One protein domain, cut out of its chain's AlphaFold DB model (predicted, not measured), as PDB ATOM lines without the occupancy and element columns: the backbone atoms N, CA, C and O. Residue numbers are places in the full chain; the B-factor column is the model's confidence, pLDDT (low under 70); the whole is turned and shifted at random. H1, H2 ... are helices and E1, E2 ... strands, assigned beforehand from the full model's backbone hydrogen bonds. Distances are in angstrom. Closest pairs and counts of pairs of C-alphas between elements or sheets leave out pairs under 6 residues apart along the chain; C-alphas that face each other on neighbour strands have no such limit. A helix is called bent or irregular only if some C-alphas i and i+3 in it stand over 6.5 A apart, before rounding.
ATOM      1  N   GLN A  27     231.666 261.327 225.195       81.25
ATOM      2  CA  GLN A  27     232.117 262.555 224.534       81.25
ATOM      3  C   GLN A  27     232.180 262.380 223.016       81.25
ATOM      4  O   GLN A  27     231.781 263.276 222.268       81.25
ATOM      5  N   LYS A  28     232.644 261.214 222.555       80.69
ATOM      6  CA  LYS A  28     232.681 260.882 221.125       80.69
ATOM      7  C   LYS A  28     231.277 260.736 220.554       80.69
ATOM      8  O   LYS A  28     231.011 261.306 219.501       80.69
ATOM      9  N   TYR A  29     230.375 260.073 221.281       78.62
ATOM     10  CA  TYR A  29     228.958 260.007 220.917       78.62
ATOM     11  C   TYR A  29     228.336 261.402 220.802       78.62
ATOM     12  O   TYR A  29     227.718 261.734 219.796       78.62
ATOM     13  N   TYR A  30     228.543 262.269 221.794       79.69
ATOM     14  CA  TYR A  30     228.009 263.626 221.725       79.69
ATOM     15  C   TYR A  30     228.545 264.383 220.500       79.69
ATOM     16  O   TYR A  30     227.777 264.995 219.762       79.69
ATOM     17  N   LYS A  31     229.852 264.284 220.229       83.38
ATOM     18  CA  LYS A  31     230.475 264.918 219.061       83.38
ATOM     19  C   LYS A  31     229.924 264.378 217.735       83.38
ATOM     20  O   LYS A  31     229.719 265.172 216.817       83.38
ATOM     21  N   SER A  32     229.663 263.073 217.625       83.00
ATOM     22  CA  SER A  32     229.087 262.487 216.408       83.00
ATOM     23  C   SER A  32     227.650 262.963 216.175       83.00
ATOM     24  O   SER A  32     227.322 263.363 215.058       83.00
ATOM     25  N   ILE A  33     226.824 263.036 217.225       83.31
ATOM     26  CA  ILE A  33     225.457 263.568 217.131       83.31
ATOM     27  C   ILE A  33     225.456 265.068 216.795       83.31
ATOM     28  O   ILE A  33     224.629 265.515 216.000       83.31
ATOM     29  N   VAL A  34     226.387 265.856 217.341       84.00
ATOM     30  CA  VAL A  34     226.527 267.282 216.989       84.00
ATOM     31  C   VAL A  34     226.937 267.451 215.525       84.00
ATOM     32  O   VAL A  34     226.304 268.214 214.803       84.00
ATOM     33  N   SER A  35     227.929 266.700 215.040       86.31
ATOM     34  CA  SER A  35     228.316 266.744 213.621       86.31
ATOM     35  C   SER A  35     227.158 266.348 212.700       86.31
ATOM     36  O   SER A  35     226.979 266.918 211.623       86.31
ATOM     37  N   LEU A  36     226.356 265.373 213.127       87.38
ATOM     38  CA  LEU A  36     225.154 264.956 212.425       87.38
ATOM     39  C   LEU A  36     224.089 266.065 212.400       87.38
ATOM     40  O   LEU A  36     223.396 266.222 211.395       87.38
ATOM     41  N   PHE A  37     223.971 266.855 213.470       89.25
ATOM     42  CA  PHE A  37     223.053 267.990 213.523       89.25
ATOM     43  C   PHE A  37     223.347 269.023 212.439       89.25
ATOM     44  O   PHE A  37     222.419 269.454 211.754       89.25
ATOM     45  N   ASP A  38     224.616 269.371 212.237       90.12
ATOM     46  CA  ASP A  38     225.018 270.341 211.216       90.12
ATOM     47  C   ASP A  38     224.695 269.847 209.801       90.12
ATOM     48  O   ASP A  38     224.272 270.616 208.934       90.12
ATOM     49  N   GLU A  39     224.862 268.550 209.545       92.62
ATOM     50  CA  GLU A  39     224.469 267.938 208.274       92.62
ATOM     51  C   GLU A  39     222.944 267.938 208.086       92.62
ATOM     52  O   GLU A  39     222.442 268.363 207.042       92.62
ATOM     53  N   ILE A  40     222.189 267.548 209.119       94.69
ATOM     54  CA  ILE A  40     220.723 267.588 209.090       94.69
ATOM     55  C   ILE A  40     220.240 269.012 208.835       94.69
ATOM     56  O   ILE A  40     219.370 269.205 207.995       94.69
ATOM     57  N   LYS A  41     220.807 270.023 209.496       94.94
ATOM     58  CA  LYS A  41     220.406 271.421 209.308       94.94
ATOM     59  C   LYS A  41     220.710 271.955 207.917       94.94
ATOM     60  O   LYS A  41     219.913 272.734 207.395       94.94
ATOM     61  N   ARG A  42     221.813 271.522 207.301       95.19
ATOM     62  CA  ARG A  42     222.152 271.892 205.919       95.19
ATOM     63  C   ARG A  42     221.141 271.359 204.907       95.19
ATOM     64  O   ARG A  42     220.828 272.060 203.950       95.19
ATOM     65  N   GLN A  43     220.615 270.152 205.117       96.81
ATOM     66  CA  GLN A  43     219.696 269.514 204.163       96.81
ATOM     67  C   GLN A  43     218.212 269.682 204.520       96.81
ATOM     68  O   GLN A  43     217.375 269.733 203.624       96.81
ATOM     69  N   PHE A  44     217.887 269.807 205.803       97.69
ATOM     70  CA  PHE A  44     216.537 269.859 206.368       97.69
ATOM     71  C   PHE A  44     216.469 270.950 207.455       97.69
ATOM     72  O   PHE A  44     216.447 270.663 208.658       97.69
ATOM     73  N   PRO A  45     216.437 272.233 207.063       97.00
ATOM     74  CA  PRO A  45     216.631 273.363 207.980       97.00
ATOM     75  C   PRO A  45     215.561 273.463 209.077       97.00
ATOM     76  O   PRO A  45     215.820 274.006 210.158       97.00
ATOM     77  N   LEU A  46     214.375 272.904 208.829       97.19
ATOM     78  CA  LEU A  46     213.219 272.949 209.725       97.19
ATOM     79  C   LEU A  46     213.194 271.812 210.762       97.19
ATOM     80  O   LEU A  46     212.340 271.817 211.651       97.19
ATOM     81  N   LEU A  47     214.137 270.866 210.698       97.06
ATOM     82  CA  LEU A  47     214.290 269.817 211.706       97.06
ATOM     83  C   LEU A  47     215.114 270.305 212.895       97.06
ATOM     84  O   LEU A  47     216.031 271.112 212.760       97.06
ATOM     85  N   ARG A  48     214.803 269.811 214.087       93.38
ATOM     86  CA  ARG A  48     215.524 270.074 215.336       93.38
ATOM     87  C   ARG A  48     215.983 268.750 215.923       93.38
ATOM     88  O   ARG A  48     215.243 267.774 215.845       93.38
ATOM     89  N   ILE A  49     217.159 268.739 216.544       90.44
ATOM     90  CA  ILE A  49     217.629 267.596 217.328       90.44
ATOM     91  C   ILE A  49     217.472 267.918 218.808       90.44
ATOM     92  O   ILE A  49     217.797 269.015 219.256       90.44
ATOM     93  N   CYS A  50     216.949 266.956 219.556       86.50
ATOM     94  CA  CYS A  50     216.881 266.969 221.003       86.50
ATOM     95  C   CYS A  50     217.759 265.837 221.532       86.50
ATOM     96  O   CYS A  50     217.551 264.669 221.200       86.50
ATOM     97  N   ILE A  51     218.742 266.194 222.352       80.81
ATOM     98  CA  ILE A  51     219.611 265.248 223.049       80.81
ATOM     99  C   ILE A  51     219.284 265.383 224.528       80.81
ATOM    100  O   ILE A  51     219.392 266.475 225.089       80.81
ATOM    101  N   LEU A  52     218.863 264.291 225.160       74.94
ATOM    102  CA  LEU A  52     218.660 264.298 226.603       74.94
ATOM    103  C   LEU A  52     220.024 264.235 227.303       74.94
ATOM    104  O   LEU A  52     220.855 263.405 226.924       74.94
ATOM    105  N   PRO A  53     220.268 265.065 228.331       69.62
ATOM    106  CA  PRO A  53     221.512 265.002 229.085       69.62
ATOM    107  C   PRO A  53     221.658 263.617 229.727       69.62
ATOM    108  O   PRO A  53     220.759 263.138 230.424       69.62
ATOM    109  N   SER A  54     222.783 262.943 229.474       68.88
ATOM    110  CA  SER A  54     223.037 261.616 230.030       68.88
ATOM    111  C   SER A  54     224.520 261.304 230.199       68.88
ATOM    112  O   SER A  54     225.357 261.753 229.426       68.88
ATOM    113  N   ASN A  55     224.822 260.464 231.193       68.69
ATOM    114  CA  ASN A  55     226.171 259.963 231.480       68.69
ATOM    115  C   ASN A  55     226.540 258.739 230.619       68.69
ATOM    116  O   ASN A  55     227.606 258.155 230.795       68.69
ATOM    117  N   LYS A  56     225.634 258.306 229.741       70.62
ATOM    118  CA  LYS A  56     225.818 257.210 228.786       70.62
ATOM    119  C   LYS A  56     225.278 257.660 227.427       70.62
ATOM    120  O   LYS A  56     224.352 258.475 227.422       70.62
ATOM    121  N   PRO A  57     225.790 257.129 226.304       67.00
ATOM    122  CA  PRO A  57     225.127 257.275 225.014       67.00
ATOM    123  C   PRO A  57     223.672 256.840 225.174       67.00
ATOM    124  O   PRO A  57     223.401 255.707 225.569       67.00
ATOM    125  N   LYS A  58     222.747 257.776 224.984       70.94
ATOM    126  CA  LYS A  58     221.311 257.522 225.030       70.94
ATOM    127  C   LYS A  58     220.667 258.103 223.793       70.94
ATOM    128  O   LYS A  58     221.118 259.126 223.271       70.94
ATOM    129  N   THR A  59     219.595 257.445 223.390       73.25
ATOM    130  CA  THR A  59     218.732 257.795 222.270       73.25
ATOM    131  C   THR A  59     218.501 259.310 222.158       73.25
ATOM    132  O   THR A  59     217.997 259.944 223.088       73.25
ATOM    133  N   ALA A  60     218.872 259.879 221.009       85.31
ATOM    134  CA  ALA A  60     218.553 261.255 220.632       85.31
ATOM    135  C   ALA A  60     217.314 261.282 219.724       85.31
ATOM    136  O   ALA A  60     216.924 260.268 219.141       85.31
ATOM    137  N   PHE A  61     216.684 262.446 219.591       90.62
ATOM    138  CA  PHE A  61     215.452 262.597 218.821       90.62
ATOM    139  C   PHE A  61     215.577 263.703 217.784       90.62
ATOM    140  O   PHE A  61     216.163 264.749 218.052       90.62
ATOM    141  N   ILE A  62     214.978 263.496 216.618       94.19
ATOM    142  CA  ILE A  62     214.779 264.510 215.586       94.19
ATOM    143  C   ILE A  62     213.287 264.844 215.558       94.19
ATOM    144  O   ILE A  62     212.448 263.950 215.589       94.19
ATOM    145  N   GLN A  63     212.930 266.119 215.484       95.12
ATOM    146  CA  GLN A  63     211.535 266.538 215.345       95.12
ATOM    147  C   GLN A  63     211.413 267.799 214.501       95.12
ATOM    148  O   GLN A  63     212.330 268.619 214.460       95.12
ATOM    149  N   GLY A  64     210.263 267.980 213.863       96.00
ATOM    150  CA  GLY A  64     209.952 269.179 213.093       96.00
ATOM    151  C   GLY A  64     209.369 268.835 211.735       96.00
ATOM    152  O   GLY A  64     208.768 267.778 211.554       96.00
ATOM    153  N   LEU A  65     209.548 269.743 210.782       97.50
ATOM    154  CA  LEU A  65     209.036 269.568 209.432       97.50
ATOM    155  C   LEU A  65     210.123 268.985 208.525       97.50
ATOM    156  O   LEU A  65     211.117 269.647 208.229       97.50
ATOM    157  N   LEU A  66     209.938 267.744 208.085       97.69
ATOM    158  CA  LEU A  66     210.765 267.108 207.069       97.69
ATOM    159  C   LEU A  66     210.437 267.732 205.712       97.69
ATOM    160  O   LEU A  66     209.526 267.304 205.006       97.69
ATOM    161  N   LEU A  67     211.175 268.787 205.389       97.75
ATOM    162  CA  LEU A  67     211.118 269.502 204.125       97.75
ATOM    163  C   LEU A  67     212.562 269.772 203.681       97.75
ATOM    164  O   LEU A  67     213.263 270.539 204.353       97.75
ATOM    165  N   PRO A  68     213.046 269.119 202.610       97.69
ATOM    166  CA  PRO A  68     214.398 269.338 202.130       97.69
ATOM    167  C   PRO A  68     214.612 270.778 201.659       97.69
ATOM    168  O   PRO A  68     213.761 271.366 200.991       97.69
ATOM    169  N   LEU A  69     215.800 271.322 201.924       97.31
ATOM    170  CA  LEU A  69     216.182 272.666 201.495       97.31
ATOM    171  C   LEU A  69     216.102 272.835 199.971       97.31
ATOM    172  O   LEU A  69     215.745 273.913 199.502       97.31
ATOM    173  N   TYR A  70     216.426 271.791 199.198       95.88
ATOM    174  CA  TYR A  70     216.355 271.864 197.737       95.88
ATOM    175  C   TYR A  70     214.917 272.104 197.256       95.88
ATOM    176  O   TYR A  70     214.717 272.944 196.389       95.88
ATOM    177  N   VAL A  71     213.911 271.489 197.891       96.06
ATOM    178  CA  VAL A  71     212.494 271.686 197.539       96.06
ATOM    179  C   VAL A  71     212.063 273.125 197.797       96.06
ATOM    180  O   VAL A  71     211.401 273.722 196.951       96.06
ATOM    181  N   ILE A  72     212.470 273.696 198.937       96.75
ATOM    182  CA  ILE A  72     212.195 275.102 199.275       96.75
ATOM    183  C   ILE A  72     212.751 276.023 198.184       96.75
ATOM    184  O   ILE A  72     212.057 276.930 197.733       96.75
ATOM    185  N   LYS A  73     213.989 275.767 197.741       96.00
ATOM    186  CA  LYS A  73     214.678 276.578 196.729       96.00
ATOM    187  C   LYS A  73     214.089 276.412 195.331       96.00
ATOM    188  O   LYS A  73     213.842 277.407 194.666       96.00
ATOM    189  N   GLU A  74     213.871 275.180 194.885       95.88
ATOM    190  CA  GLU A  74     213.402 274.876 193.527       95.88
ATOM    191  C   GLU A  74     211.953 275.309 193.294       95.88
ATOM    192  O   GLU A  74     211.602 275.719 192.191       95.88
ATOM    193  N   LYS A  75     211.105 275.223 194.326       95.38
ATOM    194  CA  LYS A  75     209.694 275.625 194.248       95.38
ATOM    195  C   LYS A  75     209.437 277.054 194.728       95.38
ATOM    196  O   LYS A  75     208.284 277.467 194.698       95.38
ATOM    197  N   TYR A  76     210.473 277.780 195.160       95.62
ATOM    198  CA  TYR A  76     210.368 279.136 195.715       95.62
ATOM    199  C   TYR A  76     209.288 279.239 196.801       95.62
ATOM    200  O   TYR A  76     208.405 280.086 196.730       95.62
ATOM    201  N   LEU A  77     209.328 278.319 197.770       96.06
ATOM    202  CA  LEU A  77     208.282 278.230 198.787       96.06
ATOM    203  C   LEU A  77     208.393 279.359 199.813       96.06
ATOM    204  O   LEU A  77     209.456 279.548 200.418       96.06
ATOM    205  N   ASP A  78     207.262 279.991 200.097       95.88
ATOM    206  CA  ASP A  78     207.077 280.851 201.262       95.88
ATOM    207  C   ASP A  78     206.779 280.017 202.520       95.88
ATOM    208  O   ASP A  78     206.375 278.850 202.448       95.88
ATOM    209  N   VAL A  79     206.983 280.608 203.702       94.75
ATOM    210  CA  VAL A  79     206.858 279.912 204.999       94.75
ATOM    211  C   VAL A  79     205.459 279.321 205.188       94.75
ATOM    212  O   VAL A  79     205.310 278.215 205.712       94.75
ATOM    213  N   GLU A  80     204.437 280.021 204.709       96.06
ATOM    214  CA  GLU A  80     203.032 279.626 204.737       96.06
ATOM    215  C   GLU A  80     202.779 278.334 203.944       96.06
ATOM    216  O   GLU A  80     201.880 277.562 204.279       96.06
ATOM    217  N   GLN A  81     203.601 278.056 202.930       95.69
ATOM    218  CA  GLN A  81     203.478 276.878 202.071       95.69
ATOM    219  C   GLN A  81     204.231 275.666 202.626       95.69
ATOM    220  O   GLN A  81     204.013 274.541 202.177       95.69
ATOM    221  N   TYR A  82     205.109 275.840 203.616       96.56
ATOM    222  CA  TYR A  82     205.979 274.755 204.079       96.56
ATOM    223  C   TYR A  82     205.192 273.537 204.553       96.56
ATOM    224  O   TYR A  82     205.547 272.411 204.205       96.56
ATOM    225  N   LEU A  83     204.096 273.737 205.287       93.38
ATOM    226  CA  LEU A  83     203.249 272.635 205.750       93.38
ATOM    227  C   LEU A  83     202.593 271.866 204.596       93.38
ATOM    228  O   LEU A  83     202.362 270.666 204.722       93.38
ATOM    229  N   GLU A  84     202.342 272.509 203.455       93.06
ATOM    230  CA  GLU A  84     201.821 271.836 202.267       93.06
ATOM    231  C   GLU A  84     202.878 270.930 201.621       93.06
ATOM    232  O   GLU A  84     202.544 269.877 201.085       93.06
ATOM    233  N   PHE A  85     204.164 271.255 201.721       95.19
ATOM    234  CA  PHE A  85     205.229 270.489 201.056       95.19
ATOM    235  C   PHE A  85     206.078 269.630 201.992       95.19
ATOM    236  O   PHE A  85     206.855 268.810 201.512       95.19
ATOM    237  N   GLY A  86     205.952 269.802 203.309       95.69
ATOM    238  CA  GLY A  86     206.787 269.138 204.307       95.69
ATOM    239  C   GLY A  86     206.036 268.138 205.179       95.69
ATOM    240  O   GLY A  86     204.886 268.347 205.544       95.69
ATOM    241  N   LEU A  87     206.689 267.056 205.581       95.94
ATOM    242  CA  LEU A  87     206.087 266.046 206.451       95.94
ATOM    243  C   LEU A  87     206.423 266.328 207.926       95.94
ATOM    244  O   LEU A  87     207.600 266.305 208.277       95.94
ATOM    245  N   PRO A  88     205.453 266.579 208.824       95.31
ATOM    246  CA  PRO A  88     205.746 266.655 210.250       95.31
ATOM    247  C   PRO A  88     206.220 265.294 210.765       95.31
ATOM    248  O   PRO A  88     205.479 264.309 210.705       95.31
ATOM    249  N   ILE A  89     207.447 265.236 211.277       94.88
ATOM    250  CA  ILE A  89     208.045 263.994 211.764       94.88
ATOM    251  C   ILE A  89     208.459 264.073 213.226       94.88
ATOM    252  O   ILE A  89     208.827 265.122 213.760       94.88
ATOM    253  N   PHE A  90     208.480 262.892 213.825       93.19
ATOM    254  CA  PHE A  90     209.306 262.561 214.972       93.19
ATOM    255  C   PHE A  90     210.247 261.449 214.522       93.19
ATOM    256  O   PHE A  90     209.828 260.555 213.798       93.19
ATOM    257  N   ALA A  91     211.515 261.484 214.893       92.31
ATOM    258  CA  ALA A  91     212.472 260.454 214.536       92.31
ATOM    259  C   ALA A  91     213.380 260.124 215.715       92.31
ATOM    260  O   ALA A  91     213.722 260.982 216.525       92.31
ATOM    261  N   VAL A  92     213.744 258.854 215.811       89.81
ATOM    262  CA  VAL A  92     214.540 258.301 216.902       89.81
ATOM    263  C   VAL A  92     215.909 257.940 216.353       89.81
ATOM    264  O   VAL A  92     215.994 257.178 215.389       89.81
ATOM    265  N   ILE A  93     216.954 258.478 216.978       87.69
ATOM    266  CA  ILE A  93     218.350 258.101 216.766       87.69
ATOM    267  C   ILE A  93     218.723 257.145 217.904       87.69
ATOM    268  O   ILE A  93     219.068 257.617 218.993       87.69
ATOM    269  N   PRO A  94     218.580 255.821 217.712       83.69
ATOM    270  CA  PRO A  94     218.956 254.853 218.737       83.69
ATOM    271  C   PRO A  94     220.470 254.880 218.968       83.69
ATOM    272  O   PRO A  94     221.225 255.382 218.135       83.69
ATOM    273  N   GLU A  95     220.942 254.325 220.085       79.00
ATOM    274  CA  GLU A  95     222.373 254.358 220.407       79.00
ATOM    275  C   GLU A  95     223.225 253.703 219.298       79.00
ATOM    276  O   GLU A  95     224.268 254.225 218.915       79.00
ATOM    277  N   ASN A  96     222.735 252.611 218.709       80.25
ATOM    278  CA  ASN A  96     223.358 251.845 217.625       80.25
ATOM    279  C   ASN A  96     222.920 252.287 216.212       80.25
ATOM    280  O   ASN A  96     222.961 251.482 215.278       80.25
ATOM    281  N   TYR A  97     222.495 253.543 216.023       84.88
ATOM    282  CA  TYR A  97     221.950 254.018 214.740       84.88
ATOM    283  C   TYR A  97     222.886 253.792 213.544       84.88
ATOM    284  O   TYR A  97     222.402 253.551 212.447       84.88
ATOM    285  N   GLN A  98     224.208 253.806 213.734       86.00
ATOM    286  CA  GLN A  98     225.171 253.539 212.657       86.00
ATOM    287  C   GLN A  98     225.087 252.114 212.088       86.00
ATOM    288  O   GLN A  98     225.568 251.879 210.984       86.00
ATOM    289  N   THR A  99     224.466 251.187 212.820       84.44
ATOM    290  CA  THR A  99     224.269 249.791 212.411       84.44
ATOM    291  C   THR A  99     222.827 249.507 212.008       84.44
ATOM    292  O   THR A  99     222.590 248.654 211.165       84.44
ATOM    293  N   ILE A 100     221.849 250.179 212.626       84.44
ATOM    294  CA  ILE A 100     220.422 249.855 212.430       84.44
ATOM    295  C   ILE A 100     219.593 250.970 211.798       84.44
ATOM    296  O   ILE A 100     218.411 250.768 211.542       84.44
ATOM    297  N   GLY A 101     220.185 252.141 211.579       88.69
ATOM    298  CA  GLY A 101     219.514 253.322 211.061       88.69
ATOM    299  C   GLY A 101     218.666 254.047 212.107       88.69
ATOM    300  O   GLY A 101     218.557 253.652 213.271       88.69
ATOM    301  N   ILE A 102     218.049 255.147 211.679       90.94
ATOM    302  CA  ILE A 102     217.051 255.878 212.467       90.94
ATOM    303  C   ILE A 102     215.635 255.401 212.143       90.94
ATOM    304  O   ILE A 102     215.354 254.925 211.045       90.94
ATOM    305  N   ARG A 103     214.694 255.613 213.064       91.06
ATOM    306  CA  ARG A 103     213.262 255.379 212.802       91.06
ATOM    307  C   ARG A 103     212.546 256.703 212.617       91.06
ATOM    308  O   ARG A 103     212.657 257.559 213.488       91.06
ATOM    309  N   VAL A 104     211.796 256.853 211.527       92.62
ATOM    310  CA  VAL A 104     211.043 258.075 211.199       92.62
ATOM    311  C   VAL A 104     209.549 257.813 211.331       92.62
ATOM    312  O   VAL A 104     209.020 256.895 210.712       92.62
ATOM    313  N   TYR A 105     208.868 258.625 212.122       91.31
ATOM    314  CA  TYR A 105     207.444 258.540 212.414       91.31
ATOM    315  C   TYR A 105     206.717 259.705 211.756       91.31
ATOM    316  O   TYR A 105     207.138 260.856 211.886       91.31
ATOM    317  N   ASP A 106     205.597 259.406 211.106       88.50
ATOM    318  CA  ASP A 106     204.638 260.416 210.667       88.50
ATOM    319  C   ASP A 106     203.872 260.936 211.894       88.50
ATOM    320  O   ASP A 106     202.899 260.332 212.353       88.50
ATOM    321  N   ALA A 107     204.367 262.031 212.474       86.06
ATOM    322  CA  ALA A 107     203.919 262.517 213.779       86.06
ATOM    323  C   ALA A 107     202.489 263.070 213.749       86.06
ATOM    324  O   ALA A 107     201.790 263.033 214.763       86.06
ATOM    325  N   CYS A 108     202.044 263.560 212.591       86.50
ATOM    326  CA  CYS A 108     200.732 264.184 212.422       86.50
ATOM    327  C   CYS A 108     199.776 263.359 211.555       86.50
ATOM    328  O   CYS A 108     198.717 263.867 211.195       86.50
ATOM    329  N   LYS A 109     200.113 262.095 211.250       87.00
ATOM    330  CA  LYS A 109     199.304 261.198 210.402       87.00
ATOM    331  C   LYS A 109     198.987 261.829 209.042       87.00
ATOM    332  O   LYS A 109     197.867 261.727 208.547       87.00
ATOM    333  N   ARG A 110     199.969 262.533 208.477       88.69
ATOM    334  CA  ARG A 110     199.837 263.218 207.196       88.69
ATOM    335  C   ARG A 110     199.676 262.227 206.041       88.69
ATOM    336  O   ARG A 110     199.055 262.565 205.043       88.69
ATOM    337  N   ILE A 111     200.227 261.024 206.175       88.81
ATOM    338  CA  ILE A 111     200.040 259.945 205.212       88.81
ATOM    339  C   ILE A 111     198.820 259.128 205.647       88.81
ATOM    340  O   ILE A 111     198.801 258.512 206.718       88.81
ATOM    341  N   LEU A 112     197.801 259.084 204.791       88.06
ATOM    342  CA  LEU A 112     196.604 258.270 204.994       88.06
ATOM    343  C   LEU A 112     196.880 256.809 204.614       88.06
ATOM    344  O   LEU A 112     196.348 256.279 203.643       88.06
ATOM    345  N   TRP A 113     197.721 256.145 205.406       85.12
ATOM    346  CA  TRP A 113     198.181 254.765 205.198       85.12
ATOM    347  C   TRP A 113     197.067 253.756 204.893       85.12
ATOM    348  O   TRP A 113     197.280 252.824 204.122       85.12
ATOM    349  N   ASP A 114     195.883 253.931 205.480       84.38
ATOM    350  CA  ASP A 114     194.747 253.024 205.285       84.38
ATOM    351  C   ASP A 114     194.109 253.145 203.889       84.38
ATOM    352  O   ASP A 114     193.492 252.187 203.424       84.38
ATOM    353  N   ASN A 115     194.329 254.262 203.188       86.56
ATOM    354  CA  ASN A 115     193.841 254.506 201.825       86.56
ATOM    355  C   ASN A 115     194.812 254.005 200.743       86.56
ATOM    356  O   ASN A 115     194.472 253.970 199.561       86.56
ATOM    357  N   ILE A 116     196.028 253.633 201.135       85.94
ATOM    358  CA  ILE A 116     197.058 253.123 200.230       85.94
ATOM    359  C   ILE A 116     196.881 251.599 200.118       85.94
ATOM    360  O   ILE A 116     196.683 250.955 201.148       85.94
ATOM    361  N   PRO A 117     196.926 250.987 198.922       84.62
ATOM    362  CA  PRO A 117     196.932 249.531 198.763       84.62
ATOM    363  C   PRO A 117     198.088 248.873 199.526       84.62
ATOM    364  O   PRO A 117     199.172 249.445 199.620       84.62
ATOM    365  N   VAL A 118     197.861 247.692 200.104       81.56
ATOM    366  CA  VAL A 118     198.811 247.039 201.030       81.56
ATOM    367  C   VAL A 118     200.183 246.829 200.389       81.56
ATOM    368  O   VAL A 118     201.198 247.041 201.044       81.56
ATOM    369  N   GLU A 119     200.208 246.487 199.107       80.69
ATOM    370  CA  GLU A 119     201.403 246.296 198.289       80.69
ATOM    371  C   GLU A 119     202.298 247.541 198.186       80.69
ATOM    372  O   GLU A 119     203.502 247.401 197.990       80.69
ATOM    373  N   TYR A 120     201.742 248.742 198.381       83.06
ATOM    374  CA  TYR A 120     202.467 250.017 198.333       83.06
ATOM    375  C   TYR A 120     202.720 250.617 199.722       83.06
ATOM    376  O   TYR A 120     203.270 251.716 199.834       83.06
ATOM    377  N   ARG A 121     202.294 249.958 200.811       84.50
ATOM    378  CA  ARG A 121     202.415 250.498 202.175       84.50
ATOM    379  C   ARG A 121     203.825 250.309 202.730       84.50
ATOM    380  O   ARG A 121     204.146 249.273 203.298       84.50
ATOM    381  N   HIS A 122     204.612 251.379 202.719       86.19
ATOM    382  CA  HIS A 122     205.887 251.481 203.426       86.19
ATOM    383  C   HIS A 122     205.684 251.955 204.864       86.19
ATOM    384  O   HIS A 122     206.243 252.966 205.294       86.19
ATOM    385  N   CYS A 123     204.879 251.227 205.633       85.19
ATOM    386  CA  CYS A 123     204.684 251.517 207.047       85.19
ATOM    387  C   CYS A 123     204.797 250.263 207.895       85.19
ATOM    388  O   CYS A 123     204.314 249.197 207.514       85.19
ATOM    389  N   ILE A 124     205.364 250.419 209.086       79.19
ATOM    390  CA  ILE A 124     205.392 249.361 210.087       79.19
ATOM    391  C   ILE A 124     204.572 249.828 211.299       79.19
ATOM    392  O   ILE A 124     204.833 250.909 211.846       79.19
ATOM    393  N   PRO A 125     203.532 249.071 211.699       73.06
ATOM    394  CA  PRO A 125     202.731 249.400 212.870       73.06
ATOM    395  C   PRO A 125     203.552 249.206 214.150       73.06
ATOM    396  O   PRO A 125     204.276 248.225 214.290       73.06
ATOM    397  N   LEU A 126     203.406 250.123 215.110       66.94
ATOM    398  CA  LEU A 126     204.130 250.073 216.390       66.94
ATOM    399  C   LEU A 126     203.836 248.819 217.230       66.94
ATOM    400  O   LEU A 126     204.691 248.386 217.993       66.94
ATOM    401  N   ASN A 127     202.653 248.225 217.070       61.28
ATOM    402  CA  ASN A 127     202.301 246.945 217.666       61.28
ATOM    403  C   ASN A 127     201.867 245.978 216.561       61.28
ATOM    404  O   ASN A 127     200.705 245.982 216.169       61.28
ATOM    405  N   ALA A 128     202.767 245.110 216.097       50.66
ATOM    406  CA  ALA A 128     202.401 244.046 215.158       50.66
ATOM    407  C   ALA A 128     201.378 243.049 215.757       50.66
ATOM    408  O   ALA A 128     200.599 242.453 215.024       50.66
ATOM    409  N   ASN A 129     201.336 242.923 217.094       47.41
ATOM    410  CA  ASN A 129     200.488 241.965 217.819       47.41
ATOM    411  C   ASN A 129     199.116 242.511 218.251       47.41
ATOM    412  O   ASN A 129     198.342 241.803 218.890       47.41
ATOM    413  N   THR A 130     198.791 243.763 217.929       45.16
ATOM    414  CA  THR A 130     197.453 244.319 218.162       45.16
ATOM    415  C   THR A 130     197.045 245.098 216.925       45.16
ATOM    416  O   THR A 130     197.792 245.982 216.519       45.16
ATOM    417  N   ASN A 131     195.847 244.863 216.386       44.12
ATOM    418  CA  ASN A 131     195.246 245.624 215.274       44.12
ATOM    419  C   ASN A 131     195.067 247.144 215.548       44.12
ATOM    420  O   ASN A 131     194.393 247.849 214.800       44.12
ATOM    421  N   ASP A 132     195.679 247.681 216.603       44.59
ATOM    422  CA  ASP A 132     195.692 249.088 216.976       44.59
ATOM    423  C   ASP A 132     196.721 249.881 216.153       44.59
ATOM    424  O   ASP A 132     197.703 250.431 216.661       44.59
ATOM    425  N   ALA A 133     196.419 250.058 214.866       50.25
ATOM    426  CA  ALA A 133     197.052 251.067 214.008       50.25
ATOM    427  C   ALA A 133     196.963 252.500 214.590       50.25
ATOM    428  O   ALA A 133     197.677 253.411 214.169       50.25
ATOM    429  N   LYS A 134     196.110 252.707 215.606       50.69
ATOM    430  CA  LYS A 134     195.905 253.977 216.312       50.69
ATOM    431  C   LYS A 134     197.124 254.459 217.103       50.69
ATOM    432  O   LYS A 134     197.200 255.659 217.362       50.69
ATOM    433  N   ARG A 135     198.062 253.568 217.456       54.00
ATOM    434  CA  ARG A 135     199.252 253.895 218.268       54.00
ATOM    435  C   ARG A 135     200.399 254.539 217.485       54.00
ATOM    436  O   ARG A 135     201.317 255.055 218.108       54.00
ATOM    437  N   GLY A 136     200.313 254.570 216.154       64.81
ATOM    438  CA  GLY A 136     201.292 255.207 215.273       64.81
ATOM    439  C   GLY A 136     201.990 254.216 214.342       64.81
ATOM    440  O   GLY A 136     202.019 253.006 214.581       64.81
ATOM    441  N   ARG A 137     202.531 254.753 213.249       76.94
ATOM    442  CA  ARG A 137     203.242 254.025 212.196       76.94
ATOM    443  C   ARG A 137     204.588 254.707 211.974       76.94
ATOM    444  O   ARG A 137     204.639 255.937 211.931       76.94
ATOM    445  N   TYR A 138     205.656 253.927 211.837       85.56
ATOM    446  CA  TYR A 138     206.916 254.455 211.317       85.56
ATOM    447  C   TYR A 138     207.063 254.105 209.840       85.56
ATOM    448  O   TYR A 138     206.545 253.090 209.371       85.56
ATOM    449  N   ILE A 139     207.746 254.981 209.113       89.69
ATOM    450  CA  ILE A 139     207.944 254.890 207.673       89.69
ATOM    451  C   ILE A 139     209.046 253.862 207.414       89.69
ATOM    452  O   ILE A 139     210.169 253.997 207.910       89.69
ATOM    453  N   CYS A 140     208.717 252.825 206.650       86.69
ATOM    454  CA  CYS A 140     209.648 251.782 206.242       86.69
ATOM    455  C   CYS A 140     210.572 252.332 205.149       86.69
ATOM    456  O   CYS A 140     210.238 252.341 203.967       86.69
ATOM    457  N   THR A 141     211.718 252.847 205.581       85.19
ATOM    458  CA  THR A 141     212.671 253.594 204.745       85.19
ATOM    459  C   THR A 141     213.902 252.791 204.337       85.19
ATOM    460  O   THR A 141     214.622 253.231 203.448       85.19
ATOM    461  N   HIS A 142     214.169 251.672 205.012       82.56
ATOM    462  CA  HIS A 142     215.369 250.856 204.841       82.56
ATOM    463  C   HIS A 142     215.187 249.476 205.494       82.56
ATOM    464  O   HIS A 142     214.333 249.299 206.369       82.56
ATOM    465  N   ASN A 143     216.053 248.537 205.116       79.25
ATOM    466  CA  ASN A 143     216.314 247.301 205.845       79.25
ATOM    467  C   ASN A 143     217.583 247.491 206.689       79.25
ATOM    468  O   ASN A 143     218.586 248.005 206.197       79.25
ATOM    469  N   SER A 144     217.563 247.085 207.960       75.06
ATOM    470  CA  SER A 144     218.707 247.273 208.863       75.06
ATOM    471  C   SER A 144     219.978 246.564 208.386       75.06
ATOM    472  O   SER A 144     221.067 246.948 208.788       75.06
ATOM    473  N   LYS A 145     219.860 245.534 207.537       78.56
ATOM    474  CA  LYS A 145     221.011 244.814 206.963       78.56
ATOM    475  C   LYS A 145     221.816 245.647 205.965       78.56
ATOM    476  O   LYS A 145     222.997 245.374 205.786       78.56
ATOM    477  N   ASP A 146     221.186 246.650 205.363       82.25
ATOM    478  CA  ASP A 146     221.791 247.495 204.332       82.25
ATOM    479  C   ASP A 146     222.324 248.812 204.913       82.25
ATOM    480  O   ASP A 146     222.809 249.681 204.183       82.25
ATOM    481  N   ILE A 147     222.218 248.986 206.236       85.56
ATOM    482  CA  ILE A 147     222.687 250.187 206.910       85.56
ATOM    483  C   ILE A 147     224.199 250.154 207.100       85.56
ATOM    484  O   ILE A 147     224.790 249.190 207.580       85.56
ATOM    485  N   THR A 148     224.806 251.281 206.760       84.50
ATOM    486  CA  THR A 148     226.203 251.622 206.972       84.50
ATOM    487  C   THR A 148     226.291 252.965 207.694       84.50
ATOM    488  O   THR A 148     225.319 253.723 207.798       84.50
ATOM    489  N   THR A 149     227.492 253.319 208.146       82.75
ATOM    490  CA  THR A 149     227.769 254.634 208.744       82.75
ATOM    491  C   THR A 149     227.385 255.797 207.831       82.75
ATOM    492  O   THR A 149     227.006 256.857 208.326       82.75
ATOM    493  N   ASP A 150     227.413 255.588 206.515       83.62
ATOM    494  CA  ASP A 150     227.211 256.641 205.520       83.62
ATOM    495  C   ASP A 150     225.731 256.843 205.167       83.62
ATOM    496  O   ASP A 150     225.339 257.921 204.713       83.62
ATOM    497  N   ASN A 151     224.881 255.833 205.400       84.56
ATOM    498  CA  ASN A 151     223.462 255.880 205.036       84.56
ATOM    499  C   ASN A 151     222.482 255.844 206.222       84.56
ATOM    500  O   ASN A 151     221.270 255.944 206.029       84.56
ATOM    501  N   CYS A 152     222.996 255.800 207.450       88.12
ATOM    502  CA  CYS A 152     222.213 255.580 208.662       88.12
ATOM    503  C   CYS A 152     221.280 256.721 209.107       88.12
ATOM    504  O   CYS A 152     220.508 256.525 210.046       88.12
ATOM    505  N   VAL A 153     221.334 257.916 208.497       92.44
ATOM    506  CA  VAL A 153     220.494 259.061 208.913       92.44
ATOM    507  C   VAL A 153     219.968 259.876 207.738       92.44
ATOM    508  O   VAL A 153     218.765 259.900 207.491       92.44
ATOM    509  N   ILE A 154     220.848 260.572 207.014       93.44
ATOM    510  CA  ILE A 154     220.437 261.513 205.965       93.44
ATOM    511  C   ILE A 154     219.712 260.794 204.820       93.44
ATOM    512  O   ILE A 154     218.625 261.252 204.454       93.44
ATOM    513  N   PRO A 155     220.228 259.676 204.270       92.75
ATOM    514  CA  PRO A 155     219.482 258.917 203.270       92.75
ATOM    515  C   PRO A 155     218.135 258.414 203.782       92.75
ATOM    516  O   PRO A 155     217.157 258.523 203.058       92.75
ATOM    517  N   ILE A 156     218.032 257.987 205.044       93.69
ATOM    518  CA  ILE A 156     216.749 257.578 205.636       93.69
ATOM    519  C   ILE A 156     215.740 258.739 205.674       93.69
ATOM    520  O   ILE A 156     214.580 258.556 205.303       93.69
ATOM    521  N   LEU A 157     216.163 259.944 206.077       95.62
ATOM    522  CA  LEU A 157     215.307 261.138 206.048       95.62
ATOM    523  C   LEU A 157     214.873 261.487 204.617       95.62
ATOM    524  O   LEU A 157     213.713 261.830 204.396       95.62
ATOM    525  N   LYS A 158     215.776 261.362 203.637       94.00
ATOM    526  CA  LYS A 158     215.436 261.538 202.218       94.00
ATOM    527  C   LYS A 158     214.411 260.503 201.768       94.00
ATOM    528  O   LYS A 158     213.387 260.895 201.222       94.00
ATOM    529  N   SER A 159     214.631 259.219 202.045       91.94
ATOM    530  CA  SER A 159     213.698 258.138 201.709       91.94
ATOM    531  C   SER A 159     212.314 258.365 202.319       91.94
ATOM    532  O   SER A 159     211.311 258.193 201.633       91.94
ATOM    533  N   ALA A 160     212.240 258.819 203.577       93.75
ATOM    534  CA  ALA A 160     210.971 259.182 204.210       93.75
ATOM    535  C   ALA A 160     210.250 260.309 203.455       93.75
ATOM    536  O   ALA A 160     209.037 260.239 203.256       93.75
ATOM    537  N   TYR A 161     210.990 261.330 203.014       95.25
ATOM    538  CA  TYR A 161     210.432 262.434 202.239       95.25
ATOM    539  C   TYR A 161     209.972 262.001 200.839       95.25
ATOM    540  O   TYR A 161     208.875 262.359 200.419       95.25
ATOM    541  N   PHE A 162     210.772 261.193 200.138       91.94
ATOM    542  CA  PHE A 162     210.419 260.654 198.821       91.94
ATOM    543  C   PHE A 162     209.143 259.812 198.872       91.94
ATOM    544  O   PHE A 162     208.253 260.008 198.048       91.94
ATOM    545  N   LEU A 163     209.020 258.926 199.866       91.69
ATOM    546  CA  LEU A 163     207.799 258.144 200.083       91.69
ATOM    547  C   LEU A 163     206.585 259.047 200.297       91.69
ATOM    548  O   LEU A 163     205.529 258.827 199.712       91.69
ATOM    549  N   PHE A 164     206.742 260.086 201.112       93.38
ATOM    550  CA  PHE A 164     205.687 261.056 201.358       93.38
ATOM    551  C   PHE A 164     205.232 261.786 200.078       93.38
ATOM    552  O   PHE A 164     204.028 261.896 199.841       93.38
ATOM    553  N   GLU A 165     206.157 262.229 199.224       92.44
ATOM    554  CA  GLU A 165     205.808 262.862 197.945       92.44
ATOM    555  C   GLU A 165     205.134 261.881 196.970       92.44
ATOM    556  O   GLU A 165     204.162 262.248 196.306       92.44
ATOM    557  N   GLU A 166     205.572 260.620 196.923       91.12
ATOM    558  CA  GLU A 166     204.919 259.590 196.103       91.12
ATOM    559  C   GLU A 166     203.505 259.264 196.605       91.12
ATOM    560  O   GLU A 166     202.590 259.115 195.794       91.12
ATOM    561  N   TYR A 167     203.263 259.265 197.919       91.25
ATOM    562  CA  TYR A 167     201.901 259.141 198.445       91.25
ATOM    563  C   TYR A 167     201.023 260.337 198.089       91.25
ATOM    564  O   TYR A 167     199.890 260.144 197.651       91.25
ATOM    565  N   ARG A 168     201.541 261.567 198.166       91.12
ATOM    566  CA  ARG A 168     200.797 262.749 197.698       91.12
ATOM    567  C   ARG A 168     200.468 262.675 196.216       91.12
ATOM    568  O   ARG A 168     199.383 263.059 195.784       91.12
ATOM    569  N   LYS A 169     201.403 262.194 195.405       91.19
ATOM    570  CA  LYS A 169     201.177 261.979 193.977       91.19
ATOM    571  C   LYS A 169     200.119 260.906 193.733       91.19
ATOM    572  O   LYS A 169     199.254 261.117 192.879       91.19
ATOM    573  N   TYR A 170     200.143 259.818 194.498       91.19
ATOM    574  CA  TYR A 170     199.124 258.775 194.451       91.19
ATOM    575  C   TYR A 170     197.740 259.313 194.822       91.19
ATOM    576  O   TYR A 170     196.795 259.083 194.078       91.19
ATOM    577  N   GLU A 171     197.611 260.116 195.880       89.06
ATOM    578  CA  GLU A 171     196.328 260.726 196.269       89.06
ATOM    579  C   GLU A 171     195.714 261.583 195.152       89.06
ATOM    580  O   GLU A 171     194.496 261.624 194.997       89.06
ATOM    581  N   ARG A 172     196.547 262.246 194.340       90.31
ATOM    582  CA  ARG A 172     196.077 263.086 193.224       90.31
ATOM    583  C   ARG A 172     195.809 262.311 191.939       90.31
ATOM    584  O   ARG A 172     194.975 262.734 191.147       90.31
ATOM    585  N   THR A 173     196.578 261.258 191.667       91.50
ATOM    586  CA  THR A 173     196.615 260.616 190.338       91.50
ATOM    587  C   THR A 173     196.136 259.166 190.332       91.50
ATOM    588  O   THR A 173     195.900 258.613 189.261       91.50
ATOM    589  N   GLY A 174     196.030 258.532 191.502       88.31
ATOM    590  CA  GLY A 174     195.799 257.095 191.660       88.31
ATOM    591  C   GLY A 174     196.974 256.217 191.219       88.31
ATOM    592  O   GLY A 174     196.818 255.001 191.134       88.31
ATOM    593  N   ARG A 175     198.139 256.801 190.898       86.50
ATOM    594  CA  ARG A 175     199.328 256.082 190.417       86.50
ATOM    595  C   ARG A 175     200.467 256.174 191.420       86.50
ATOM    596  O   ARG A 175     200.764 257.255 191.924       86.50
ATOM    597  N   PHE A 176     201.072 255.026 191.706       83.81
ATOM    598  CA  PHE A 176     202.234 254.890 192.574       83.81
ATOM    599  C   PHE A 176     203.403 254.425 191.704       83.81
ATOM    600  O   PHE A 176     203.369 253.311 191.186       83.81
TER     601      PHE A 176
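AT A GLANCE: This is residues 27 to 176 of the 189 residues of an uncharacterized protein of Acidiphilium sp. CAG:727 (UniProt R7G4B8). What shape do these coordinates make? One six-stranded sheet forms a wall with two long helices over the same face, H1 over E1 and E2, H5 over E3 and E4. The short helices H2 and H3 stand past one end of E2 and E3, and E5 and E6 form a small hairpin at one edge. What is the make-up? The printed part has 150 residues with five named helices and six named strands, in the order H1 E1 E2 H2 H3 E3 H4 E4 E5 E6 H5, a mixed class. The sheet runs E1 E2 E3 E4 E6 E5, antiparallel except where E4 and E6 meet only at a point; the whole is compact, with a radius of gyration of the C-alphas of 15.8 A and spans of 49 by 44 by 26 A.

HOW THE PARTS SIT: How does the printed part open? H1, residues 27 to 43, is on the sheet at a height of 9.7 A; its closest C-alphas to E1, residues 47 to 50, are those of Phe 37 and Ile 49, 6.6 A. E1 and E2, residues 60 to 66, are an antiparallel hairpin, with N 48 and O 63 at 2.8 A. What follows E2? H2, residues 69 to 74, only just touches H1 residues 42 to 43, with 3 pairs of C-alphas within 8 A, the closest Gln 43 and Leu 69 at 5.4 A. H3, residues 79 to 85, only grazes the sheet with residues 82 to 85 and is irregular, C-alphas 80 and 83 being 7.1 A apart. How does the sheet continue? E3, residues 87 to 93, is antiparallel to E2, with N 62 and O 91 at 2.8 A, and to E4, residues 103 to 106, with N 105 and O 90 at 2.7 A; H4, residues 97 to 100, is not on the sheet. E6, residues 137 to 139, and E5, residues 123 to 125, are an antiparallel hairpin, with N 124 and O 138 at 2.9 A. Where is H5? H5, residues 154 to 173, is on the same face as H1 at a height of 8.3 A; the closest C-alphas of H5 and E4 are those of Ala 160 and Val 104, 7.1 A. Every O i to N i+4 pair is within hydrogen-bond range in H1, H2 and H5; H3 has 1 of 3, beside 3 of 4 O i to N i+3 pairs, and H4 is too short for an i+4 pair.

IN THESE COORDINATES: Where does H1 begin? C-alpha 27 is at (232.117, 262.555, 224.534), and H1 spans 24.9 A. Where does H5 end? C-alpha 173 is at (196.615, 260.616, 190.338), and H5 spans 28.5 A.

THE WHOLE: How large is it? The two farthest C-alphas, those of Asn 55 and Thr 173, are 50.7 A apart, and the printed part has no cut. Which links are long, and where is confidence low? E4 to E5, E5 to E6 and E6 to H5 are long; pLDDT is under 70 at residues 53 to 55, 57 and 126 to 136.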